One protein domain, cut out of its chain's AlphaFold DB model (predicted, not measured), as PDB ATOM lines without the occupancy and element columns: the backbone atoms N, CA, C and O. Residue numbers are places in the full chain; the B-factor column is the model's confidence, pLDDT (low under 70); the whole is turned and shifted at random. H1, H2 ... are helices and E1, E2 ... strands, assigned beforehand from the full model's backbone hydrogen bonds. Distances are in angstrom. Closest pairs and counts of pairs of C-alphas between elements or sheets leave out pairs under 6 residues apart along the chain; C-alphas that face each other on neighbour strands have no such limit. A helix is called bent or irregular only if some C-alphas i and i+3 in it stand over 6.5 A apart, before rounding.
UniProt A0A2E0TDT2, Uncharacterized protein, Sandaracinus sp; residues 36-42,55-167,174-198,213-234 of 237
ATOM      1  N   PRO A  36     -54.416  16.586  31.926       36.62
ATOM      2  CA  PRO A  36     -54.159  17.944  31.424       36.62
ATOM      3  C   PRO A  36     -54.428  18.151  29.918       36.62
ATOM      4  O   PRO A  36     -54.587  19.278  29.467       36.62
ATOM      5  N   TYR A  37     -54.523  17.059  29.160       44.25
ATOM      6  CA  TYR A  37     -54.886  17.011  27.744       44.25
ATOM      7  C   TYR A  37     -56.322  16.502  27.499       44.25
ATOM      8  O   TYR A  37     -56.781  16.520  26.360       44.25
ATOM      9  N   LEU A  38     -57.038  16.021  28.531       41.69
ATOM     10  CA  LEU A  38     -58.441  15.613  28.393       41.69
ATOM     11  C   LEU A  38     -59.270  16.794  27.893       41.69
ATOM     12  O   LEU A  38     -58.940  17.950  28.168       41.69
ATOM     13  N   PRO A  39     -60.338  16.502  27.143       43.00
ATOM     14  CA  PRO A  39     -60.965  17.521  26.351       43.00
ATOM     15  C   PRO A  39     -61.562  18.628  27.220       43.00
ATOM     16  O   PRO A  39     -62.278  18.378  28.192       43.00
ATOM     17  N   GLU A  40     -61.264  19.870  26.855       42.81
ATOM     18  CA  GLU A  40     -61.832  21.032  27.517       42.81
ATOM     19  C   GLU A  40     -63.316  21.121  27.151       42.81
ATOM     20  O   GLU A  40     -63.697  21.048  25.977       42.81
ATOM     21  N   LYS A  41     -64.183  21.276  28.160       45.22
ATOM     22  CA  LYS A  41     -65.574  21.663  27.917       45.22
ATOM     23  C   LYS A  41     -65.585  23.126  27.497       45.22
ATOM     24  O   LYS A  41     -65.654  24.013  28.347       45.22
ATOM     25  N   VAL A  42     -65.568  23.385  26.194       45.94
ATOM     26  CA  VAL A  42     -65.771  24.742  25.684       45.94
ATOM     27  C   VAL A  42     -67.197  25.175  26.046       45.94
ATOM     28  O   VAL A  42     -68.179  24.560  25.617       45.94
ATOM     29  N   PRO A  55     -74.235  20.738  20.691       44.34
ATOM     30  CA  PRO A  55     -73.921  20.790  22.113       44.34
ATOM     31  C   PRO A  55     -72.482  20.322  22.359       44.34
ATOM     32  O   PRO A  55     -72.062  19.308  21.816       44.34
ATOM     33  N   HIS A  56     -71.746  21.081  23.177       44.62
ATOM     34  CA  HIS A  56     -70.419  20.774  23.733       44.62
ATOM     35  C   HIS A  56     -69.436  20.059  22.785       44.62
ATOM     36  O   HIS A  56     -69.368  18.834  22.735       44.62
ATOM     37  N   ARG A  57     -68.581  20.828  22.100       49.62
ATOM     38  CA  ARG A  57     -67.411  20.255  21.424       49.62
ATOM     39  C   ARG A  57     -66.311  19.996  22.447       49.62
ATOM     40  O   ARG A  57     -65.764  20.929  23.028       49.62
ATOM     41  N   TRP A  58     -66.011  18.722  22.657       47.28
ATOM     42  CA  TRP A  58     -64.798  18.276  23.326       47.28
ATOM     43  C   TRP A  58     -63.606  18.574  22.406       47.28
ATOM     44  O   TRP A  58     -63.587  18.105  21.271       47.28
ATOM     45  N   ARG A  59     -62.635  19.368  22.871       51.62
ATOM     46  CA  ARG A  59     -61.378  19.646  22.150       51.62
ATOM     47  C   ARG A  59     -60.197  19.192  22.988       51.62
ATOM     48  O   ARG A  59     -60.146  19.569  24.158       51.62
ATOM     49  N   TRP A  60     -59.257  18.418  22.431       55.03
ATOM     50  CA  TRP A  60     -58.015  18.136  23.168       55.03
ATOM     51  C   TRP A  60     -57.285  19.443  23.413       55.03
ATOM     52  O   TRP A  60     -57.077  20.240  22.494       55.03
ATOM     53  N   ARG A  61     -56.821  19.617  24.645       58.28
ATOM     54  CA  ARG A  61     -55.806  20.618  24.918       58.28
ATOM     55  C   ARG A  61     -54.468  20.015  24.519       58.28
ATOM     56  O   ARG A  61     -53.974  19.097  25.175       58.28
ATOM     57  N   ARG A  62     -53.924  20.483  23.395       63.28
ATOM     58  CA  ARG A  62     -52.585  20.087  22.952       63.28
ATOM     59  C   ARG A  62     -51.580  20.455  24.050       63.28
ATOM     60  O   ARG A  62     -51.762  21.489  24.689       63.28
ATOM     61  N   PRO A  63     -50.528  19.651  24.263       61.50
ATOM     62  CA  PRO A  63     -49.470  20.008  25.199       61.50
ATOM     63  C   PRO A  63     -48.655  21.249  24.771       61.50
ATOM     64  O   PRO A  63     -47.962  21.825  25.605       61.50
ATOM     65  N   PHE A  64     -48.817  21.705  23.517       66.94
ATOM     66  CA  PHE A  64     -48.203  22.916  22.950       66.94
ATOM     67  C   PHE A  64     -49.216  23.840  22.297       66.94
ATOM     68  O   PHE A  64     -50.247  23.388  21.786       66.94
ATOM     69  N   ASP A  65     -48.862  25.120  22.233       69.31
ATOM     70  CA  ASP A  65     -49.441  26.057  21.276       69.31
ATOM     71  C   ASP A  65     -48.760  25.966  19.898       69.31
ATOM     72  O   ASP A  65     -47.948  25.075  19.629       69.31
ATOM     73  N   VAL A  66     -49.154  26.852  18.981       66.44
ATOM     74  CA  VAL A  66     -48.632  26.867  17.606       66.44
ATOM     75  C   VAL A  66     -47.175  27.334  17.542       66.44
ATOM     76  O   VAL A  66     -46.487  27.040  16.571       66.44
ATOM     77  N   GLU A  67     -46.694  27.999  18.591       66.38
ATOM     78  CA  GLU A  67     -45.309  28.427  18.773       66.38
ATOM     79  C   GLU A  67     -44.436  27.358  19.458       66.38
ATOM     80  O   GLU A  67     -43.243  27.574  19.666       66.38
ATOM     81  N   GLY A  68     -45.004  26.198  19.816       63.28
ATOM     82  CA  GLY A  68     -44.273  25.111  20.468       63.28
ATOM     83  C   GLY A  68     -43.983  25.355  21.953       63.28
ATOM     84  O   GLY A  68     -43.111  24.689  22.513       63.28
ATOM     85  N   ARG A  69     -44.689  26.284  22.610       70.31
ATOM     86  CA  ARG A  69     -44.561  26.526  24.057       70.31
ATOM     87  C   ARG A  69     -45.370  25.503  24.843       70.31
ATOM     88  O   ARG A  69     -46.510  25.218  24.489       70.31
ATOM     89  N   ASP A  70     -44.795  24.986  25.930       69.06
ATOM     90  CA  ASP A  70     -45.474  24.062  26.848       69.06
ATOM     91  C   ASP A  70     -46.638  24.774  27.560       69.06
ATOM     92  O   ASP A  70     -46.449  25.523  28.519       69.06
ATOM     93  N   VAL A  71     -47.867  24.532  27.097       68.12
ATOM     94  CA  VAL A  71     -49.078  25.126  27.693       68.12
ATOM     95  C   VAL A  71     -49.554  24.375  28.933       68.12
ATOM     96  O   VAL A  71     -50.477  24.839  29.613       68.12
ATOM     97  N   LEU A  72     -48.969  23.207  29.209       60.19
ATOM     98  CA  LEU A  72     -49.247  22.411  30.398       60.19
ATOM     99  C   LEU A  72     -48.362  22.823  31.572       60.19
ATOM    100  O   LEU A  72     -48.655  22.416  32.694       60.19
ATOM    101  N   ARG A  73     -47.319  23.630  31.318       65.31
ATOM    102  CA  ARG A  73     -46.369  24.109  32.329       65.31
ATOM    103  C   ARG A  73     -45.780  22.962  33.145       65.31
ATOM    104  O   ARG A  73     -45.538  23.101  34.340       65.31
ATOM    105  N   LEU A  74     -45.520  21.814  32.510       57.72
ATOM    106  CA  LEU A  74     -45.042  20.589  33.176       57.72
ATOM    107  C   LEU A  74     -43.585  20.698  33.667       57.72
ATOM    108  O   LEU A  74     -42.863  19.711  33.750       57.72
ATOM    109  N   GLY A  75     -43.085  21.908  33.880       52.88
ATOM    110  CA  GLY A  75     -41.696  22.233  34.170       52.88
ATOM    111  C   GLY A  75     -41.556  23.359  35.184       52.88
ATOM    112  O   GLY A  75     -40.577  23.332  35.926       52.88
ATOM    113  N   ASP A  76     -42.543  24.258  35.239       63.50
ATOM    114  CA  ASP A  76     -42.523  25.483  36.044       63.50
ATOM    115  C   ASP A  76     -42.668  25.189  37.541       63.50
ATOM    116  O   ASP A  76     -42.021  25.836  38.360       63.50
ATOM    117  N   ASP A  77     -43.444  24.160  37.888       56.16
ATOM    118  CA  ASP A  77     -43.611  23.718  39.268       56.16
ATOM    119  C   ASP A  77     -42.793  22.438  39.537       56.16
ATOM    120  O   ASP A  77     -42.832  21.477  38.749       56.16
ATOM    121  N   PRO A  78     -42.047  22.364  40.654       57.75
ATOM    122  CA  PRO A  78     -41.427  21.122  41.085       57.75
ATOM    123  C   PRO A  78     -42.534  20.146  41.485       57.75
ATOM    124  O   PRO A  78     -43.099  20.235  42.571       57.75
ATOM    125  N   VAL A  79     -42.861  19.201  40.600       59.78
ATOM    126  CA  VAL A  79     -43.756  18.096  40.949       59.78
ATOM    127  C   VAL A  79     -43.039  17.236  42.001       59.78
ATOM    128  O   VAL A  79     -41.974  16.688  41.698       59.78
ATOM    129  N   PRO A  80     -43.566  17.112  43.235       58.19
ATOM    130  CA  PRO A  80     -42.907  16.336  44.280       58.19
ATOM    131  C   PRO A  80     -42.688  14.886  43.834       58.19
ATOM    132  O   PRO A  80     -43.610  14.236  43.347       58.19
ATOM    133  N   GLY A  81     -41.458  14.384  43.975       61.84
ATOM    134  CA  GLY A  81     -41.086  13.025  43.559       61.84
ATOM    135  C   GLY A  81     -40.814  12.846  42.059       61.84
ATOM    136  O   GLY A  81     -40.537  11.725  41.629       61.84
ATOM    137  N   ALA A  82     -40.863  13.916  41.256       70.75
ATOM    138  CA  ALA A  82     -40.464  13.852  39.856       70.75
ATOM    139  C   ALA A  82     -38.943  13.723  39.712       70.75
ATOM    140  O   ALA A  82     -38.182  14.506  40.279       70.75
ATOM    141  N   VAL A  83     -38.505  12.758  38.907       73.62
ATOM    142  CA  VAL A  83     -37.097  12.625  38.508       73.62
ATOM    143  C   VAL A  83     -36.932  13.273  37.143       73.62
ATOM    144  O   VAL A  83     -37.633  12.888  36.211       73.62
ATOM    145  N   ARG A  84     -36.014  14.233  37.030       80.19
ATOM    146  CA  ARG A  84     -35.736  14.982  35.798       80.19
ATOM    147  C   ARG A  84     -34.316  14.713  35.338       80.19
ATOM    148  O   ARG A  84     -33.403  14.766  36.158       80.19
ATOM    149  N   VAL A  85     -34.140  14.434  34.051       82.19
ATOM    150  CA  VAL A  85     -32.816  14.241  33.452       82.19
ATOM    151  C   VAL A  85     -32.772  14.893  32.080       82.19
ATOM    152  O   VAL A  85     -33.670  14.677  31.274       82.19
ATOM    153  N   MET A  86     -31.725  15.675  31.829       88.50
ATOM    154  CA  MET A  86     -31.456  16.335  30.550       88.50
ATOM    155  C   MET A  86     -30.374  15.579  29.795       88.50
ATOM    156  O   MET A  86     -29.401  15.160  30.421       88.50
ATOM    157  N   GLY A  87     -30.509  15.438  28.482       90.31
ATOM    158  CA  GLY A  87     -29.481  14.801  27.667       90.31
ATOM    159  C   GLY A  87     -29.802  14.729  26.180       90.31
ATOM    160  O   GLY A  87     -30.821  15.241  25.717       90.31
ATOM    161  N   GLU A  88     -28.943  14.039  25.437       91.06
ATOM    162  CA  GLU A  88     -29.133  13.727  24.017       91.06
ATOM    163  C   GLU A  88     -29.791  12.350  23.847       91.06
ATOM    164  O   GLU A  88     -29.340  11.356  24.428       91.06
ATOM    165  N   LEU A  89     -30.852  12.275  23.039       87.94
ATOM    166  CA  LEU A  89     -31.536  11.021  22.721       87.94
ATOM    167  C   LEU A  89     -30.828  10.246  21.608       87.94
ATOM    168  O   LEU A  89     -30.493  10.792  20.559       87.94
ATOM    169  N   ARG A  90     -30.680   8.937  21.792       85.31
ATOM    170  CA  ARG A  90     -30.020   8.012  20.867       85.31
ATOM    171  C   ARG A  90     -30.880   6.769  20.658       85.31
ATOM    172  O   ARG A  90     -31.534   6.332  21.604       85.31
ATOM    173  N   PRO A  91     -30.900   6.182  19.452       81.06
ATOM    174  CA  PRO A  91     -31.577   4.909  19.247       81.06
ATOM    175  C   PRO A  91     -30.921   3.839  20.118       81.06
ATOM    176  O   PRO A  91     -29.707   3.858  20.335       81.06
ATOM    177  N   LEU A  92     -31.730   2.918  20.640       75.50
ATOM    178  CA  LEU A  92     -31.193   1.786  21.382       75.50
ATOM    179  C   LEU A  92     -30.539   0.750  20.460       75.50
ATOM    180  O   LEU A  92     -29.562   0.123  20.859       75.50
ATOM    181  N   ASP A  93     -31.088   0.557  19.259       72.31
ATOM    182  CA  ASP A  93     -30.530  -0.358  18.266       72.31
ATOM    183  C   ASP A  93     -29.149   0.152  17.809       72.31
ATOM    184  O   ASP A  93     -29.070   1.213  17.184       72.31
ATOM    185  N   PRO A  94     -28.053  -0.568  18.105       64.75
ATOM    186  CA  PRO A  94     -26.711  -0.153  17.703       64.75
ATOM    187  C   PRO A  94     -26.491  -0.250  16.187       64.75
ATOM    188  O   PRO A  94     -25.569   0.378  15.672       64.75
ATOM    189  N   ASN A  95     -27.335  -1.005  15.472       67.44
ATOM    190  CA  ASN A  95     -27.299  -1.149  14.016       67.44
ATOM    191  C   ASN A  95     -28.245  -0.170  13.307       67.44
ATOM    192  O   ASN A  95     -28.382  -0.214  12.081       67.44
ATOM    193  N   ALA A  96     -28.891   0.719  14.063       67.69
ATOM    194  CA  ALA A  96     -29.728   1.768  13.522       67.69
ATOM    195  C   ALA A  96     -28.924   2.600  12.496       67.69
ATOM    196  O   ALA A  96     -27.850   3.109  12.829       67.69
ATOM    197  N   PRO A  97     -29.410   2.765  11.249       67.50
ATOM    198  CA  PRO A  97     -28.689   3.523  10.229       67.50
ATOM    199  C   PRO A  97     -28.369   4.961  10.680       67.50
ATOM    200  O   PRO A  97     -29.199   5.608  11.322       67.50
ATOM    201  N   PRO A  98     -27.196   5.513  10.329       63.34
ATOM    202  CA  PRO A  98     -26.843   6.874  10.714       63.34
ATOM    203  C   PRO A  98     -27.837   7.880  10.121       63.34
ATOM    204  O   PRO A  98     -28.227   7.777   8.958       63.34
ATOM    205  N   GLY A  99     -28.232   8.873  10.917       63.81
ATOM    206  CA  GLY A  99     -29.098   9.965  10.474       63.81
ATOM    207  C   GLY A  99     -30.258  10.272  11.426       63.81
ATOM    208  O   GLY A  99     -30.397   9.647  12.479       63.81
ATOM    209  N   PRO A 100     -31.096  11.260  11.069       65.25
ATOM    210  CA  PRO A 100     -32.202  11.729  11.897       65.25
ATOM    211  C   PRO A 100     -33.361  10.723  11.895       65.25
ATOM    212  O   PRO A 100     -34.350  10.885  11.181       65.25
ATOM    213  N   GLN A 101     -33.244   9.675  12.706       80.19
ATOM    214  CA  GLN A 101     -34.311   8.696  12.899       80.19
ATOM    215  C   GLN A 101     -35.390   9.237  13.827       80.19
ATOM    216  O   GLN A 101     -35.072   9.815  14.865       80.19
ATOM    217  N   ALA A 102     -36.659   9.028  13.479       84.50
ATOM    218  CA  ALA A 102     -37.761   9.269  14.402       84.50
ATOM    219  C   ALA A 102     -37.735   8.199  15.503       84.50
ATOM    220  O   ALA A 102     -37.951   7.022  15.231       84.50
ATOM    221  N   LEU A 103     -37.460   8.619  16.736       84.19
ATOM    222  CA  LEU A 103     -37.535   7.767  17.922       84.19
ATOM    223  C   LEU A 103     -38.973   7.664  18.419       84.19
ATOM    224  O   LEU A 103     -39.415   6.593  18.819       84.19
ATOM    225  N   PHE A 104     -39.706   8.777  18.349       84.75
ATOM    226  CA  PHE A 104     -41.106   8.844  18.740       84.75
ATOM    227  C   PHE A 104     -41.906   9.724  17.784       84.75
ATOM    228  O   PHE A 104     -41.451  10.793  17.375       84.75
ATOM    229  N   GLU A 105     -43.129   9.305  17.487       85.12
ATOM    230  CA  GLU A 105     -44.141  10.087  16.787       85.12
ATOM    231  C   GLU A 105     -45.407  10.128  17.641       85.12
ATOM    232  O   GLU A 105     -45.922   9.089  18.048       85.12
ATOM    233  N   ASP A 106     -45.923  11.322  17.905       85.06
ATOM    234  CA  ASP A 106     -47.142  11.530  18.683       85.06
ATOM    235  C   ASP A 106     -48.100  12.423  17.898       85.06
ATOM    236  O   ASP A 106     -47.873  13.623  17.723       85.06
ATOM    237  N   PHE A 107     -49.153  11.807  17.367       82.94
ATOM    238  CA  PHE A 107     -50.158  12.458  16.546       82.94
ATOM    239  C   PHE A 107     -51.457  12.670  17.317       82.94
ATOM    240  O   PHE A 107     -52.043  11.726  17.849       82.94
ATOM    241  N   TRP A 108     -51.961  13.901  17.279       79.19
ATOM    242  CA  TRP A 108     -53.202  14.327  17.918       79.19
ATOM    243  C   TRP A 108     -54.189  14.836  16.873       79.19
ATOM    244  O   TRP A 108     -53.929  15.837  16.204       79.19
ATOM    245  N   CYS A 109     -55.351  14.200  16.765       76.25
ATOM    246  CA  CYS A 109     -56.403  14.599  15.837       76.25
ATOM    247  C   CYS A 109     -57.493  15.410  16.551       76.25
ATOM    248  O   CYS A 109     -58.156  14.901  17.460       76.25
ATOM    249  N   ASP A 110     -57.709  16.657  16.114       68.50
ATOM    250  CA  ASP A 110     -58.739  17.568  16.650       68.50
ATOM    251  C   ASP A 110     -60.056  17.457  15.853       68.50
ATOM    252  O   ASP A 110     -60.599  18.433  15.335       68.50
ATOM    253  N   ALA A 111     -60.542  16.222  15.697       64.81
ATOM    254  CA  ALA A 111     -61.805  15.898  15.032       64.81
ATOM    255  C   ALA A 111     -62.996  15.938  16.019       64.81
ATOM    256  O   ALA A 111     -62.792  15.889  17.228       64.81
ATOM    257  N   PRO A 112     -64.265  15.941  15.556       58.84
ATOM    258  CA  PRO A 112     -65.433  15.893  16.449       58.84
ATOM    259  C   PRO A 112     -65.419  14.726  17.452       58.84
ATOM    260  O   PRO A 112     -65.963  14.840  18.548       58.84
ATOM    261  N   ARG A 113     -64.788  13.608  17.071       63.62
ATOM    262  CA  ARG A 113     -64.382  12.521  17.967       63.62
ATOM    263  C   ARG A 113     -62.864  12.498  17.992       63.62
ATOM    264  O   ARG A 113     -62.267  11.981  17.046       63.62
ATOM    265  N   PRO A 114     -62.235  13.106  18.994       65.69
ATOM    266  CA  PRO A 114     -60.832  13.388  18.866       65.69
ATOM    267  C   PRO A 114     -60.022  12.195  19.403       65.69
ATOM    268  O   PRO A 114     -60.453  11.493  20.319       65.69
ATOM    269  N   TRP A 115     -58.849  11.937  18.830       70.94
ATOM    270  CA  TRP A 115     -58.062  10.723  19.094       70.94
ATOM    271  C   TRP A 115     -56.559  10.992  18.989       70.94
ATOM    272  O   TRP A 115     -56.141  12.038  18.490       70.94
ATOM    273  N   ARG A 116     -55.751  10.046  19.476       76.38
ATOM    274  CA  ARG A 116     -54.289  10.136  19.535       76.38
ATOM    275  C   ARG A 116     -53.659   8.827  19.064       76.38
ATOM    276  O   ARG A 116     -54.149   7.763  19.430       76.38
ATOM    277  N   VAL A 117     -52.576   8.910  18.300       76.50
ATOM    278  CA  VAL A 117     -51.733   7.768  17.918       76.50
ATOM    279  C   VAL A 117     -50.305   8.080  18.329       76.50
ATOM    280  O   VAL A 117     -49.772   9.115  17.941       76.50
ATOM    281  N   VAL A 118     -49.691   7.179  19.093       76.56
ATOM    282  CA  VAL A 118     -48.280   7.278  19.471       76.56
ATOM    283  C   VAL A 118     -47.541   6.070  18.935       76.56
ATOM    284  O   VAL A 118     -47.991   4.940  19.107       76.56
ATOM    285  N   ARG A 119     -46.409   6.323  18.292       76.69
ATOM    286  CA  ARG A 119     -45.462   5.316  17.824       76.69
ATOM    287  C   ARG A 119     -44.113   5.627  18.443       76.69
ATOM    288  O   ARG A 119     -43.747   6.792  18.571       76.69
ATOM    289  N   GLY A 120     -43.372   4.601  18.816       74.31
ATOM    290  CA  GLY A 120     -42.068   4.797  19.417       74.31
ATOM    291  C   GLY A 120     -41.223   3.546  19.379       74.31
ATOM    292  O   GLY A 120     -41.746   2.438  19.279       74.31
ATOM    293  N   VAL A 121     -39.920   3.755  19.480       72.62
ATOM    294  CA  VAL A 121     -38.931   2.719  19.773       72.62
ATOM    295  C   VAL A 121     -38.229   3.072  21.081       72.62
ATOM    296  O   VAL A 121     -38.175   4.241  21.465       72.62
ATOM    297  N   ASP A 122     -37.687   2.070  21.769       75.31
ATOM    298  CA  ASP A 122     -36.851   2.317  22.943       75.31
ATOM    299  C   ASP A 122     -35.627   3.172  22.555       75.31
ATOM    300  O   ASP A 122     -35.020   2.991  21.492       75.31
ATOM    301  N   ALA A 123     -35.245   4.096  23.435       79.44
ATOM    302  CA  ALA A 123     -34.137   5.021  23.214       79.44
ATOM    303  C   ALA A 123     -33.222   5.109  24.442       79.44
ATOM    304  O   ALA A 123     -33.628   4.849  25.573       79.44
ATOM    305  N   LEU A 124     -31.973   5.508  24.227       81.50
ATOM    306  CA  LEU A 124     -31.032   5.895  25.272       81.50
ATOM    307  C   LEU A 124     -31.005   7.418  25.390       81.50
ATOM    308  O   LEU A 124     -30.943   8.115  24.388       81.50
ATOM    309  N   LEU A 125     -31.004   7.941  26.609       85.00
ATOM    310  CA  LEU A 125     -30.692   9.329  26.919       85.00
ATOM    311  C   LEU A 125     -29.278   9.372  27.499       85.00
ATOM    312  O   LEU A 125     -29.021   8.744  28.529       85.00
ATOM    313  N   ALA A 126     -28.371  10.094  26.849       86.44
ATOM    314  CA  ALA A 126     -27.036  10.389  27.362       86.44
ATOM    315  C   ALA A 126     -27.085  11.710  28.156       86.44
ATOM    316  O   ALA A 126     -27.266  12.750  27.523       86.44
ATOM    317  N   PRO A 127     -26.983  11.692  29.501       82.25
ATOM    318  CA  PRO A 127     -27.157  12.886  30.319       82.25
ATOM    319  C   PRO A 127     -26.103  13.969  30.065       82.25
ATOM    320  O   PRO A 127     -24.929  13.660  29.861       82.25
ATOM    321  N   ASP A 128     -26.509  15.235  30.158       81.75
ATOM    322  CA  ASP A 128     -25.623  16.395  29.967       81.75
ATOM    323  C   ASP A 128     -24.567  16.537  31.085       81.75
ATOM    324  O   ASP A 128     -23.511  17.130  30.878       81.75
ATOM    325  N   ASP A 129     -24.834  15.999  32.277       80.75
ATOM    326  CA  ASP A 129     -23.994  16.128  33.477       80.75
ATOM    327  C   ASP A 129     -22.856  15.092  33.561       80.75
ATOM    328  O   ASP A 129     -22.194  14.963  34.592       80.75
ATOM    329  N   GLY A 130     -22.619  14.334  32.485       74.69
ATOM    330  CA  GLY A 130     -21.645  13.239  32.468       74.69
ATOM    331  C   GLY A 130     -22.101  12.002  33.249       74.69
ATOM    332  O   GLY A 130     -21.310  11.079  33.467       74.69
ATOM    333  N   GLY A 131     -23.369  11.964  33.670       75.44
ATOM    334  CA  GLY A 131     -23.993  10.797  34.267       75.44
ATOM    335  C   GLY A 131     -24.055   9.595  33.311       75.44
ATOM    336  O   GLY A 131     -23.923   9.719  32.092       75.44
ATOM    337  N   PRO A 132     -24.258   8.383  33.849       74.94
ATOM    338  CA  PRO A 132     -24.420   7.184  33.034       74.94
ATOM    339  C   PRO A 132     -25.694   7.269  32.171       74.94
ATOM    340  O   PRO A 132     -26.701   7.808  32.633       74.94
ATOM    341  N   PRO A 133     -25.702   6.668  30.966       75.75
ATOM    342  CA  PRO A 133     -26.864   6.699  30.089       75.75
ATOM    343  C   PRO A 133     -28.081   6.020  30.724       75.75
ATOM    344  O   PRO A 133     -27.970   4.992  31.407       75.75
ATOM    345  N   LEU A 134     -29.246   6.608  30.466       76.69
ATOM    346  CA  LEU A 134     -30.552   6.128  30.900       76.69
ATOM    347  C   LEU A 134     -31.293   5.544  29.715       76.69
ATOM    348  O   LEU A 134     -31.309   6.125  28.638       76.69
ATOM    349  N   VAL A 135     -31.959   4.423  29.919       76.81
ATOM    350  CA  VAL A 135     -32.869   3.889  28.909       76.81
ATOM    351  C   VAL A 135     -34.246   4.480  29.119       76.81
ATOM    352  O   VAL A 135     -34.747   4.459  30.240       76.81
ATOM    353  N   VAL A 136     -34.875   4.919  28.041       75.38
ATOM    354  CA  VAL A 136     -36.289   5.258  27.975       75.38
ATOM    355  C   VAL A 136     -36.992   4.152  27.205       75.38
ATOM    356  O   VAL A 136     -36.757   3.978  26.009       75.38
ATOM    357  N   SER A 137     -37.840   3.404  27.902       70.62
ATOM    358  CA  SER A 137     -38.658   2.358  27.308       70.62
ATOM    359  C   SER A 137     -40.138   2.718  27.358       70.62
ATOM    360  O   SER A 137     -40.669   3.132  28.392       70.62
ATOM    361  N   CYS A 138     -40.821   2.587  26.225       63.88
ATOM    362  CA  CYS A 138     -42.191   3.069  26.068       63.88
ATOM    363  C   CYS A 138     -43.187   1.910  26.006       63.88
ATOM    364  O   CYS A 138     -43.763   1.630  24.957       63.88
ATOM    365  N   GLY A 139     -43.395   1.248  27.150       55.38
ATOM    366  CA  GLY A 139     -44.468   0.262  27.329       55.38
ATOM    367  C   GLY A 139     -45.867   0.864  27.200       55.38
ATOM    368  O   GLY A 139     -46.764   0.256  26.619       55.38
ATOM    369  N   LEU A 140     -46.027   2.095  27.684       57.59
ATOM    370  CA  LEU A 140     -47.179   2.961  27.452       57.59
ATOM    371  C   LEU A 140     -46.753   4.222  26.686       57.59
ATOM    372  O   LEU A 140     -45.575   4.574  26.606       57.59
ATOM    373  N   ALA A 141     -47.735   4.903  26.094       65.81
ATOM    374  CA  ALA A 141     -47.510   6.089  25.276       65.81
ATOM    375  C   ALA A 141     -47.032   7.289  26.131       65.81
ATOM    376  O   ALA A 141     -47.861   7.865  26.854       65.81
ATOM    377  N   PRO A 142     -45.762   7.742  26.006       76.44
ATOM    378  CA  PRO A 142     -45.245   8.867  26.785       76.44
ATOM    379  C   PRO A 142     -46.016  10.148  26.459       76.44
ATOM    380  O   PRO A 142     -46.634  10.259  25.400       76.44
ATOM    381  N   LEU A 143     -45.986  11.152  27.336       77.44
ATOM    382  CA  LEU A 143     -46.403  12.502  26.956       77.44
ATOM    383  C   LEU A 143     -45.229  13.213  26.288       77.44
ATOM    384  O   LEU A 143     -44.247  13.540  26.949       77.44
ATOM    385  N   ILE A 144     -45.337  13.460  24.989       81.38
ATOM    386  CA  ILE A 144     -44.277  14.134  24.249       81.38
ATOM    387  C   ILE A 144     -44.543  15.624  24.245       81.38
ATOM    388  O   ILE A 144     -45.660  16.075  23.979       81.38
ATOM    389  N   VAL A 145     -43.490  16.365  24.569       80.62
ATOM    390  CA  VAL A 145     -43.497  17.797  24.754       80.62
ATOM    391  C   VAL A 145     -42.565  18.473  23.738       80.62
ATOM    392  O   VAL A 145     -41.391  18.663  24.028       80.62
ATOM    393  N   ALA A 146     -43.040  18.770  22.520       80.56
ATOM    394  CA  ALA A 146     -42.225  19.404  21.474       80.56
ATOM    395  C   ALA A 146     -43.070  20.131  20.397       80.56
ATOM    396  O   ALA A 146     -44.276  19.880  20.306       80.56
ATOM    397  N   PRO A 147     -42.464  21.002  19.558       81.12
ATOM    398  CA  PRO A 147     -43.184  21.762  18.537       81.12
ATOM    399  C   PRO A 147     -43.962  20.865  17.560       81.12
ATOM    400  O   PRO A 147     -43.371  19.980  16.934       81.12
ATOM    401  N   PRO A 148     -45.281  21.076  17.403       84.38
ATOM    402  CA  PRO A 148     -46.086  20.273  16.501       84.38
ATOM    403  C   PRO A 148     -46.000  20.771  15.058       84.38
ATOM    404  O   PRO A 148     -45.866  21.961  14.784       84.38
ATOM    405  N   VAL A 149     -46.211  19.856  14.119       86.50
ATOM    406  CA  VAL A 149     -46.425  20.153  12.704       86.50
ATOM    407  C   VAL A 149     -47.832  19.719  12.313       86.50
ATOM    408  O   VAL A 149     -48.269  18.615  12.640       86.50
ATOM    409  N   VAL A 150     -48.552  20.571  11.581       87.00
ATOM    410  CA  VAL A 150     -49.873  20.207  11.058       87.00
ATOM    411  C   VAL A 150     -49.720  19.171   9.944       87.00
ATOM    412  O   VAL A 150     -48.954  19.348   8.985       87.00
ATOM    413  N   ARG A 151     -50.440  18.060  10.087       87.12
ATOM    414  CA  ARG A 151     -50.441  16.941   9.144       87.12
ATOM    415  C   ARG A 151     -51.839  16.364   8.990       87.12
ATOM    416  O   ARG A 151     -52.637  16.376   9.923       87.12
ATOM    417  N   ARG A 152     -52.114  15.817   7.805       87.56
ATOM    418  CA  ARG A 152     -53.324  15.025   7.565       87.56
ATOM    419  C   ARG A 152     -53.183  13.661   8.222       87.56
ATOM    420  O   ARG A 152     -52.129  13.032   8.095       87.56
ATOM    421  N   ALA A 153     -54.255  13.189   8.847       84.00
ATOM    422  CA  ALA A 153     -54.313  11.881   9.487       84.00
ATOM    423  C   ALA A 153     -53.880  10.768   8.525       84.00
ATOM    424  O   ALA A 153     -53.097   9.909   8.909       84.00
ATOM    425  N   GLU A 154     -54.297  10.830   7.257       88.12
ATOM    426  CA  GLU A 154     -53.897   9.883   6.212       88.12
ATOM    427  C   GLU A 154     -52.390   9.595   6.179       88.12
ATOM    428  O   GLU A 154     -51.999   8.432   6.169       88.12
ATOM    429  N   SER A 155     -51.548  10.630   6.244       84.69
ATOM    430  CA  SER A 155     -50.089  10.467   6.194       84.69
ATOM    431  C   SER A 155     -49.527   9.656   7.365       84.69
ATOM    432  O   SER A 155     -48.577   8.901   7.189       84.69
ATOM    433  N   VAL A 156     -50.146   9.768   8.541       82.69
ATOM    434  CA  VAL A 156     -49.760   9.026   9.748       82.69
ATOM    435  C   VAL A 156     -50.300   7.599   9.690       82.69
ATOM    436  O   VAL A 156     -49.600   6.647  10.024       82.69
ATOM    437  N   LEU A 157     -51.538   7.436   9.216       82.25
ATOM    438  CA  LEU A 157     -52.207   6.139   9.124       82.25
ATOM    439  C   LEU A 157     -51.552   5.203   8.103       82.25
ATOM    440  O   LEU A 157     -51.529   3.997   8.327       82.25
ATOM    441  N   LEU A 158     -50.991   5.739   7.013       83.25
ATOM    442  CA  LEU A 158     -50.250   4.948   6.021       83.25
ATOM    443  C   LEU A 158     -49.022   4.237   6.613       83.25
ATOM    444  O   LEU A 158     -48.600   3.217   6.078       83.25
ATOM    445  N   GLY A 159     -48.461   4.754   7.710       74.25
ATOM    446  CA  GLY A 159     -47.305   4.169   8.391       74.25
ATOM    447  C   GLY A 159     -47.644   3.109   9.444       74.25
ATOM    448  O   GLY A 159     -46.722   2.568  10.056       74.25
ATOM    449  N   LEU A 160     -48.928   2.833   9.696       72.56
ATOM    450  CA  LEU A 160     -49.369   1.873  10.710       72.56
ATOM    451  C   LEU A 160     -49.503   0.461  10.137       72.56
ATOM    452  O   LEU A 160     -49.957   0.267   9.007       72.56
ATOM    453  N   ALA A 161     -49.167  -0.543  10.948       71.19
ATOM    454  CA  ALA A 161     -49.407  -1.929  10.582       71.19
ATOM    455  C   ALA A 161     -50.917  -2.232  10.578       71.19
ATOM    456  O   ALA A 161     -51.710  -1.628  11.304       71.19
ATOM    457  N   ALA A 162     -51.331  -3.216   9.774       70.56
ATOM    458  CA  ALA A 162     -52.739  -3.598   9.652       70.56
ATOM    459  C   ALA A 162     -53.441  -3.932  10.992       70.56
ATOM    460  O   ALA A 162     -54.621  -3.597  11.118       70.56
ATOM    461  N   PRO A 163     -52.784  -4.555  11.995       65.12
ATOM    462  CA  PRO A 163     -53.383  -4.754  13.316       65.12
ATOM    463  C   PRO A 163     -53.686  -3.442  14.052       65.12
ATOM    464  O   PRO A 163     -54.773  -3.306  14.609       65.12
ATOM    465  N   ASP A 164     -52.784  -2.460  13.992       66.94
ATOM    466  CA  ASP A 164     -52.920  -1.181  14.704       66.94
ATOM    467  C   ASP A 164     -54.051  -0.331  14.120       66.94
ATOM    468  O   ASP A 164     -54.809   0.311  14.846       66.94
ATOM    469  N   LEU A 165     -54.229  -0.390  12.797       65.62
ATOM    470  CA  LEU A 165     -55.326   0.286  12.104       65.62
ATOM    471  C   LEU A 165     -56.709  -0.176  12.586       65.62
ATOM    472  O   LEU A 165     -57.654   0.609  12.552       65.62
ATOM    473  N   ARG A 166     -56.844  -1.426  13.048       66.81
ATOM    474  CA  ARG A 166     -58.115  -1.974  13.561       66.81
ATOM    475  C   ARG A 166     -58.467  -1.465  14.957       66.81
ATOM    476  O   ARG A 166     -59.616  -1.594  15.363       66.81
ATOM    477  N   LEU A 167     -57.497  -0.913  15.686       66.12
ATOM    478  CA  LEU A 167     -57.703  -0.330  17.014       66.12
ATOM    479  C   LEU A 167     -58.226   1.109  16.941       66.12
ATOM    480  O   LEU A 167     -58.580   1.696  17.964       66.12
ATOM    481  N   ARG A 174     -59.839  10.252   7.336       76.44
ATOM    482  CA  ARG A 174     -58.466  10.297   6.794       76.44
ATOM    483  C   ARG A 174     -58.031  11.711   6.386       76.44
ATOM    484  O   ARG A 174     -56.865  12.061   6.539       76.44
ATOM    485  N   ALA A 175     -58.984  12.530   5.942       78.38
ATOM    486  CA  ALA A 175     -58.765  13.927   5.582       78.38
ATOM    487  C   ALA A 175     -58.648  14.883   6.787       78.38
ATOM    488  O   ALA A 175     -58.345  16.055   6.581       78.38
ATOM    489  N   ALA A 176     -58.888  14.422   8.022       80.62
ATOM    490  CA  ALA A 176     -58.780  15.277   9.199       80.62
ATOM    491  C   ALA A 176     -57.342  15.759   9.406       80.62
ATOM    492  O   ALA A 176     -56.380  15.012   9.210       80.62
ATOM    493  N   GLU A 177     -57.208  17.006   9.840       84.50
ATOM    494  CA  GLU A 177     -55.930  17.567  10.252       84.50
ATOM    495  C   GLU A 177     -55.673  17.294  11.733       84.50
ATOM    496  O   GLU A 177     -56.577  17.297  12.573       84.50
ATOM    497  N   GLY A 178     -54.407  17.076  12.053       82.38
ATOM    498  CA  GLY A 178     -53.935  16.930  13.414       82.38
ATOM    499  C   GLY A 178     -52.555  17.537  13.600       82.38
ATOM    500  O   GLY A 178     -51.924  18.027  12.662       82.38
ATOM    501  N   ALA A 179     -52.106  17.518  14.846       82.38
ATOM    502  CA  ALA A 179     -50.777  17.934  15.250       82.38
ATOM    503  C   ALA A 179     -49.895  16.695  15.393       82.38
ATOM    504  O   ALA A 179     -50.177  15.836  16.225       82.38
ATOM    505  N   LEU A 180     -48.843  16.610  14.585       86.12
ATOM    506  CA  LEU A 180     -47.809  15.592  14.697       86.12
ATOM    507  C   LEU A 180     -46.600  16.179  15.415       86.12
ATOM    508  O   LEU A 180     -46.073  17.205  14.994       86.12
ATOM    509  N   VAL A 181     -46.131  15.495  16.445       87.06
ATOM    510  CA  VAL A 181     -44.831  15.749  17.058       87.06
ATOM    511  C   VAL A 181     -43.901  14.593  16.715       87.06
ATOM    512  O   VAL A 181     -44.297  13.433  16.817       87.06
ATOM    513  N   THR A 182     -42.663  14.902  16.332       88.25
ATOM    514  CA  THR A 182     -41.632  13.897  16.048       88.25
ATOM    515  C   THR A 182     -40.396  14.180  16.888       88.25
ATOM    516  O   THR A 182     -39.791  15.244  16.769       88.25
ATOM    517  N   VAL A 183     -39.994  13.206  17.698       88.00
ATOM    518  CA  VAL A 183     -38.732  13.220  18.439       88.00
ATOM    519  C   VAL A 183     -37.710  12.436  17.641       88.00
ATOM    520  O   VAL A 183     -37.992  11.316  17.212       88.00
ATOM    521  N   ARG A 184     -36.528  13.011  17.434       90.06
ATOM    522  CA  ARG A 184     -35.480  12.402  16.615       90.06
ATOM    523  C   ARG A 184     -34.255  12.025  17.434       90.06
ATOM    524  O   ARG A 184     -33.991  12.626  18.471       90.06
ATOM    525  N   ALA A 185     -33.494  11.060  16.934       88.12
ATOM    526  CA  ALA A 185     -32.137  10.810  17.401       88.12
ATOM    527  C   ALA A 185     -31.280  12.083  17.269       88.12
ATOM    528  O   ALA A 185     -31.438  12.844  16.312       88.12
ATOM    529  N   GLY A 186     -30.406  12.317  18.245       87.88
ATOM    530  CA  GLY A 186     -29.599  13.530  18.383       87.88
ATOM    531  C   GLY A 186     -30.346  14.721  18.990       87.88
ATOM    532  O   GLY A 186     -29.730  15.747  19.257       87.88
ATOM    533  N   ALA A 187     -31.662  14.622  19.221       89.69
ATOM    534  CA  ALA A 187     -32.402  15.703  19.861       89.69
ATOM    535  C   ALA A 187     -32.026  15.818  21.344       89.69
ATOM    536  O   ALA A 187     -31.957  14.812  22.059       89.69
ATOM    537  N   ARG A 188     -31.847  17.055  21.814       90.62
ATOM    538  CA  ARG A 188     -31.702  17.350  23.239       90.62
ATOM    539  C   ARG A 188     -33.073  17.327  23.906       90.62
ATOM    540  O   ARG A 188     -34.003  17.975  23.424       90.62
ATOM    541  N   ALA A 189     -33.210  16.584  24.999       88.88
ATOM    542  CA  ALA A 189     -34.479  16.431  25.693       88.88
ATOM    543  C   ALA A 189     -34.335  16.349  27.220       88.88
ATOM    544  O   ALA A 189     -33.361  15.810  27.744       88.88
ATOM    545  N   GLU A 190     -35.353  16.845  27.922       87.06
ATOM    546  CA  GLU A 190     -35.644  16.547  29.323       87.06
ATOM    547  C   GLU A 190     -36.572  15.334  29.390       87.06
ATOM    548  O   GLU A 190     -37.659  15.335  28.807       87.06
ATOM    549  N   VAL A 191     -36.192  14.318  30.151       83.75
ATOM    550  CA  VAL A 191     -37.078  13.217  30.524       83.75
ATOM    551  C   VAL A 191     -37.497  13.408  31.973       83.75
ATOM    552  O   VAL A 191     -36.662  13.483  32.874       83.75
ATOM    553  N   ILE A 192     -38.808  13.470  32.191       78.88
ATOM    554  CA  ILE A 192     -39.426  13.635  33.504       78.88
ATOM    555  C   ILE A 192     -40.226  12.374  33.821       78.88
ATOM    556  O   ILE A 192     -41.211  12.065  33.149       78.88
ATOM    557  N   GLY A 193     -39.815  11.647  34.857       75.75
ATOM    558  CA  GLY A 193     -40.582  10.542  35.423       75.75
ATOM    559  C   GLY A 193     -41.466  11.041  36.561       75.75
ATOM    560  O   GLY A 193     -40.945  11.458  37.595       75.75
ATOM    561  N   LEU A 194     -42.789  10.997  36.388       66.31
ATOM    562  CA  LEU A 194     -43.766  11.421  37.395       66.31
ATOM    563  C   LEU A 194     -44.332  10.219  38.148       66.31
ATOM    564  O   LEU A 194     -45.133   9.479  37.581       66.31
ATOM    565  N   GLN A 195     -43.959  10.048  39.419       60.28
ATOM    566  CA  GLN A 195     -44.483   8.971  40.261       60.28
ATOM    567  C   GLN A 195     -45.973   9.160  40.587       60.28
ATOM    568  O   GLN A 195     -46.430  10.238  40.963       60.28
ATOM    569  N   LYS A 196     -46.732   8.075  40.484       51.12
ATOM    570  CA  LYS A 196     -48.138   7.928  40.845       51.12
ATOM    571  C   LYS A 196     -48.317   6.523  41.444       51.12
ATOM    572  O   LYS A 196     -48.008   5.543  40.784       51.12
ATOM    573  N   PRO A 197     -48.798   6.371  42.681       48.03
ATOM    574  CA  PRO A 197     -48.857   5.053  43.310       48.03
ATOM    575  C   PRO A 197     -49.917   4.157  42.644       48.03
ATOM    576  O   PRO A 197     -51.055   4.584  42.433       48.03
ATOM    577  N   LEU A 198     -49.537   2.917  42.332       47.16
ATOM    578  CA  LEU A 198     -50.353   1.873  41.702       47.16
ATOM    579  C   LEU A 198     -49.992   0.538  42.366       47.16
ATOM    580  O   LEU A 198     -48.834   0.145  42.366       47.16
ATOM    581  N   ALA A 213     -25.181  -2.365  23.584       50.03
ATOM    582  CA  ALA A 213     -24.915  -0.949  23.818       50.03
ATOM    583  C   ALA A 213     -23.453  -0.739  24.258       50.03
ATOM    584  O   ALA A 213     -22.964  -1.434  25.152       50.03
ATOM    585  N   ALA A 214     -22.780   0.267  23.678       52.84
ATOM    586  CA  ALA A 214     -21.373   0.603  23.955       52.84
ATOM    587  C   ALA A 214     -21.067   0.796  25.454       52.84
ATOM    588  O   ALA A 214     -19.953   0.544  25.909       52.84
ATOM    589  N   ALA A 215     -22.073   1.197  26.233       58.97
ATOM    590  CA  ALA A 215     -22.063   1.127  27.683       58.97
ATOM    591  C   ALA A 215     -23.385   0.527  28.168       58.97
ATOM    592  O   ALA A 215     -24.461   0.935  27.726       58.97
ATOM    593  N   ARG A 216     -23.313  -0.412  29.119       61.22
ATOM    594  CA  ARG A 216     -24.519  -0.899  29.795       61.22
ATOM    595  C   ARG A 216     -25.167   0.267  30.548       61.22
ATOM    596  O   ARG A 216     -24.490   0.891  31.370       61.22
ATOM    597  N   PRO A 217     -26.455   0.556  30.314       61.50
ATOM    598  CA  PRO A 217     -27.141   1.596  31.060       61.50
ATOM    599  C   PRO A 217     -27.213   1.197  32.532       61.50
ATOM    600  O   PRO A 217     -27.501   0.046  32.864       61.50
ATOM    601  N   ARG A 218     -26.965   2.148  33.437       62.97
ATOM    602  CA  ARG A 218     -27.103   1.881  34.880       62.97
ATOM    603  C   ARG A 218     -28.561   1.837  35.327       62.97
ATOM    604  O   ARG A 218     -28.849   1.309  36.396       62.97
ATOM    605  N   ARG A 219     -29.468   2.414  34.536       63.59
ATOM    606  CA  ARG A 219     -30.883   2.525  34.873       63.59
ATOM    607  C   ARG A 219     -31.743   2.484  33.618       63.59
ATOM    608  O   ARG A 219     -31.419   3.102  32.607       63.59
ATOM    609  N   VAL A 220     -32.864   1.782  33.739       61.75
ATOM    610  CA  VAL A 220     -33.939   1.763  32.753       61.75
ATOM    611  C   VAL A 220     -35.160   2.456  33.322       61.75
ATOM    612  O   VAL A 220     -35.524   2.231  34.475       61.75
ATOM    613  N   ILE A 221     -35.758   3.327  32.522       62.38
ATOM    614  CA  ILE A 221     -36.982   4.053  32.818       62.38
ATOM    615  C   ILE A 221     -38.023   3.574  31.806       62.38
ATOM    616  O   ILE A 221     -38.007   3.990  30.652       62.38
ATOM    617  N   GLY A 222     -38.881   2.652  32.235       54.19
ATOM    618  CA  GLY A 222     -40.034   2.185  31.468       54.19
ATOM    619  C   GLY A 222     -41.316   2.883  31.920       54.19
ATOM    620  O   GLY A 222     -41.441   3.202  33.102       54.19
ATOM    621  N   ASP A 223     -42.256   3.108  31.001       53.66
ATOM    622  CA  ASP A 223     -43.649   3.407  31.364       53.66
ATOM    623  C   ASP A 223     -44.404   2.083  31.571       53.66
ATOM    624  O   ASP A 223     -44.719   1.371  30.615       53.66
ATOM    625  N   GLU A 224     -44.630   1.745  32.837       39.97
ATOM    626  CA  GLU A 224     -45.613   0.768  33.298       39.97
ATOM    627  C   GLU A 224     -46.280   1.337  34.558       39.97
ATOM    628  O   GLU A 224     -45.732   2.225  35.220       39.97
ATOM    629  N   ASP A 225     -47.485   0.856  34.860       41.09
ATOM    630  CA  ASP A 225     -48.430   1.435  35.817       41.09
ATOM    631  C   ASP A 225     -47.776   2.091  37.054       41.09
ATOM    632  O   ASP A 225     -47.320   1.421  37.982       41.09
ATOM    633  N   GLY A 226     -47.798   3.433  37.070       52.31
ATOM    634  CA  GLY A 226     -47.419   4.261  38.215       52.31
ATOM    635  C   GLY A 226     -46.327   5.296  37.961       52.31
ATOM    636  O   GLY A 226     -46.050   6.101  38.843       52.31
ATOM    637  N   VAL A 227     -45.719   5.363  36.777       52.47
ATOM    638  CA  VAL A 227     -44.842   6.492  36.429       52.47
ATOM    639  C   VAL A 227     -45.170   6.997  35.039       52.47
ATOM    640  O   VAL A 227     -44.900   6.318  34.061       52.47
ATOM    641  N   ARG A 228     -45.701   8.218  34.930       67.75
ATOM    642  CA  ARG A 228     -45.884   8.828  33.612       67.75
ATOM    643  C   ARG A 228     -44.570   9.422  33.136       67.75
ATOM    644  O   ARG A 228     -44.026  10.298  33.814       67.75
ATOM    645  N   LEU A 229     -44.127   9.022  31.948       74.69
ATOM    646  CA  LEU A 229     -43.004   9.673  31.285       74.69
ATOM    647  C   LEU A 229     -43.457  10.904  30.502       74.69
ATOM    648  O   LEU A 229     -44.418  10.861  29.727       74.69
ATOM    649  N   VAL A 230     -42.743  12.007  30.711       79.44
ATOM    650  CA  VAL A 230     -42.830  13.219  29.897       79.44
ATOM    651  C   VAL A 230     -41.483  13.418  29.214       79.44
ATOM    652  O   VAL A 230     -40.457  13.435  29.888       79.44
ATOM    653  N   ILE A 231     -41.483  13.559  27.891       85.12
ATOM    654  CA  ILE A 231     -40.277  13.810  27.092       85.12
ATOM    655  C   ILE A 231     -40.394  15.214  26.514       85.12
ATOM    656  O   ILE A 231     -41.159  15.412  25.575       85.12
ATOM    657  N   ARG A 232     -39.661  16.183  27.058       84.25
ATOM    658  CA  ARG A 232     -39.615  17.562  26.559       84.25
ATOM    659  C   ARG A 232     -38.408  17.747  25.662       84.25
ATOM    660  O   ARG A 232     -37.288  17.682  26.142       84.25
ATOM    661  N   VAL A 233     -38.629  17.988  24.379       85.06
ATOM    662  CA  VAL A 233     -37.549  18.233  23.420       85.06
ATOM    663  C   VAL A 233     -37.261  19.726  23.374       85.06
ATOM    664  O   VAL A 233     -38.189  20.528  23.249       85.06
ATOM    665  N   ASP A 234     -35.987  20.096  23.479       78.44
ATOM    666  CA  ASP A 234     -35.572  21.487  23.342       78.44
ATOM    667  C   ASP A 234     -35.777  21.936  21.889       78.44
ATOM    668  O   ASP A 234     -35.248  21.340  20.949       78.44
TER     669      ASP A 234
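AT A GLANCE: This is residues 36 to 42, 55 to 167, 174 to 198 and 213 to 234 of the 237 residues of an uncharacterized protein of Sandaracinus sp (UniProt A0A2E0TDT2). Two strongly twisted sheets form a crossed sandwich: a seven-stranded sheet, folded back on itself at E1, and a four-stranded sheet that lies over part of it, with the short helix H1 on the four-stranded sheet's other face. A long stretch with no named element, residues 55 to 82, precedes E1, and its first residues, together with residues 36 to 42, make one end of the longest axis. The printed part has 167 residues, under half of them in named elements, with two helices and eleven strands in the order E1 to E7, H1, H2, E8 to E11; the class is mostly strand. The sheets run E6, E11, E9, E1, E4, E5, E10, mixed, and E3, E2, E8, E7, antiparallel throughout. The whole is compact, with a radius of gyration of the C-alphas of 16.4 A and spans of 54 by 38 by 33 A.

IN THESE COORDINATES: Residues 40 to 41 pair briefly, antiparallel, with residues 58 to 59. E1, residues 83 to 91, begins at C-alpha 83 (-37.097, 12.625, 38.508), is 21.5 A long and bends by 75 degrees at residue 87. E2, residues 102 to 109, is 19.4 A long, and E3, residues 115 to 120, is 17.1 A long. E3 runs on into E4, residues 123 to 127, at 74 degrees. E5 is residues 134 to 137, E6 residues 143 to 145 and E7 residues 149 to 152. H1, residues 153 to 157, and H2, residues 162 to 165, follow. E8, residues 177 to 184, is 22.0 A long and begins at C-alpha 177 (-55.930, 17.567, 10.252). E9, residues 188 to 195, is 22.9 A long. E10 is residues 219 to 222. E11, residues 227 to 233, is 19.0 A long and ends at C-alpha 233 (-37.549, 18.233, 23.420).

HOW THE PARTS SIT: The seven-stranded sheet is a folded sheet, one sheet bent back into two leaves: E6, E11 and E9 face E4, E5 and E10, with E1 as the hinge. E1 is antiparallel to E9, with N 85 and O 191 at 2.9 A, and to E4, with N 90 and O 124 at 2.7 A. E4 and E5 form a hairpin, with N 125 and O 134 at 2.7 A. E5 and the edge strand E10 are parallel, with N 221 and O 135 at 2.7 A. E11 is antiparallel to E9, with N 192 and O 230 at 2.8 A, and parallel to the edge strand E6, with N 145 and O 231 at 2.7 A. In the other sheet E2 and E3 form a hairpin, with N 107 and O 117 at 2.8 A. E8 is antiparallel to E2, with N 181 and O 106 at 2.9 A, and to E7, with N 149 and O 180 at 2.8 A. The sheets make a sandwich, two sheets face to face, their strands at 65 degrees; the closest C-alphas of E2 and E6 are those of Asp 106 and Ile 144, 6.8 A. H1 is on the four-stranded sheet, at a height of 8.6 A, and only just over E2, with 3 C-alphas falling on it. H2 is not on either sheet; it is close to H1 but not clearly touching, the closest C-alphas being those of Leu 157 and Leu 165, 7.3 A. In H1 every O i to N i+4 pair is within hydrogen-bond range; H2 is too short for such a pair.

THE WHOLE: The two C-alphas farthest apart are those of Pro 55 and Ala 214, 56.3 A. Residues 43 to 54, 168 to 173 and 199 to 212 are not printed; the C-alphas across these cuts are 9.7 A, 14.8 A and 31.2 A apart. Of the links that are printed whole, none is long. The mean pLDDT of the printed part is 70.8, and 75 residues are under 70, among them residues 36 to 42, 55 to 68, 70 to 81 and 213 to 228.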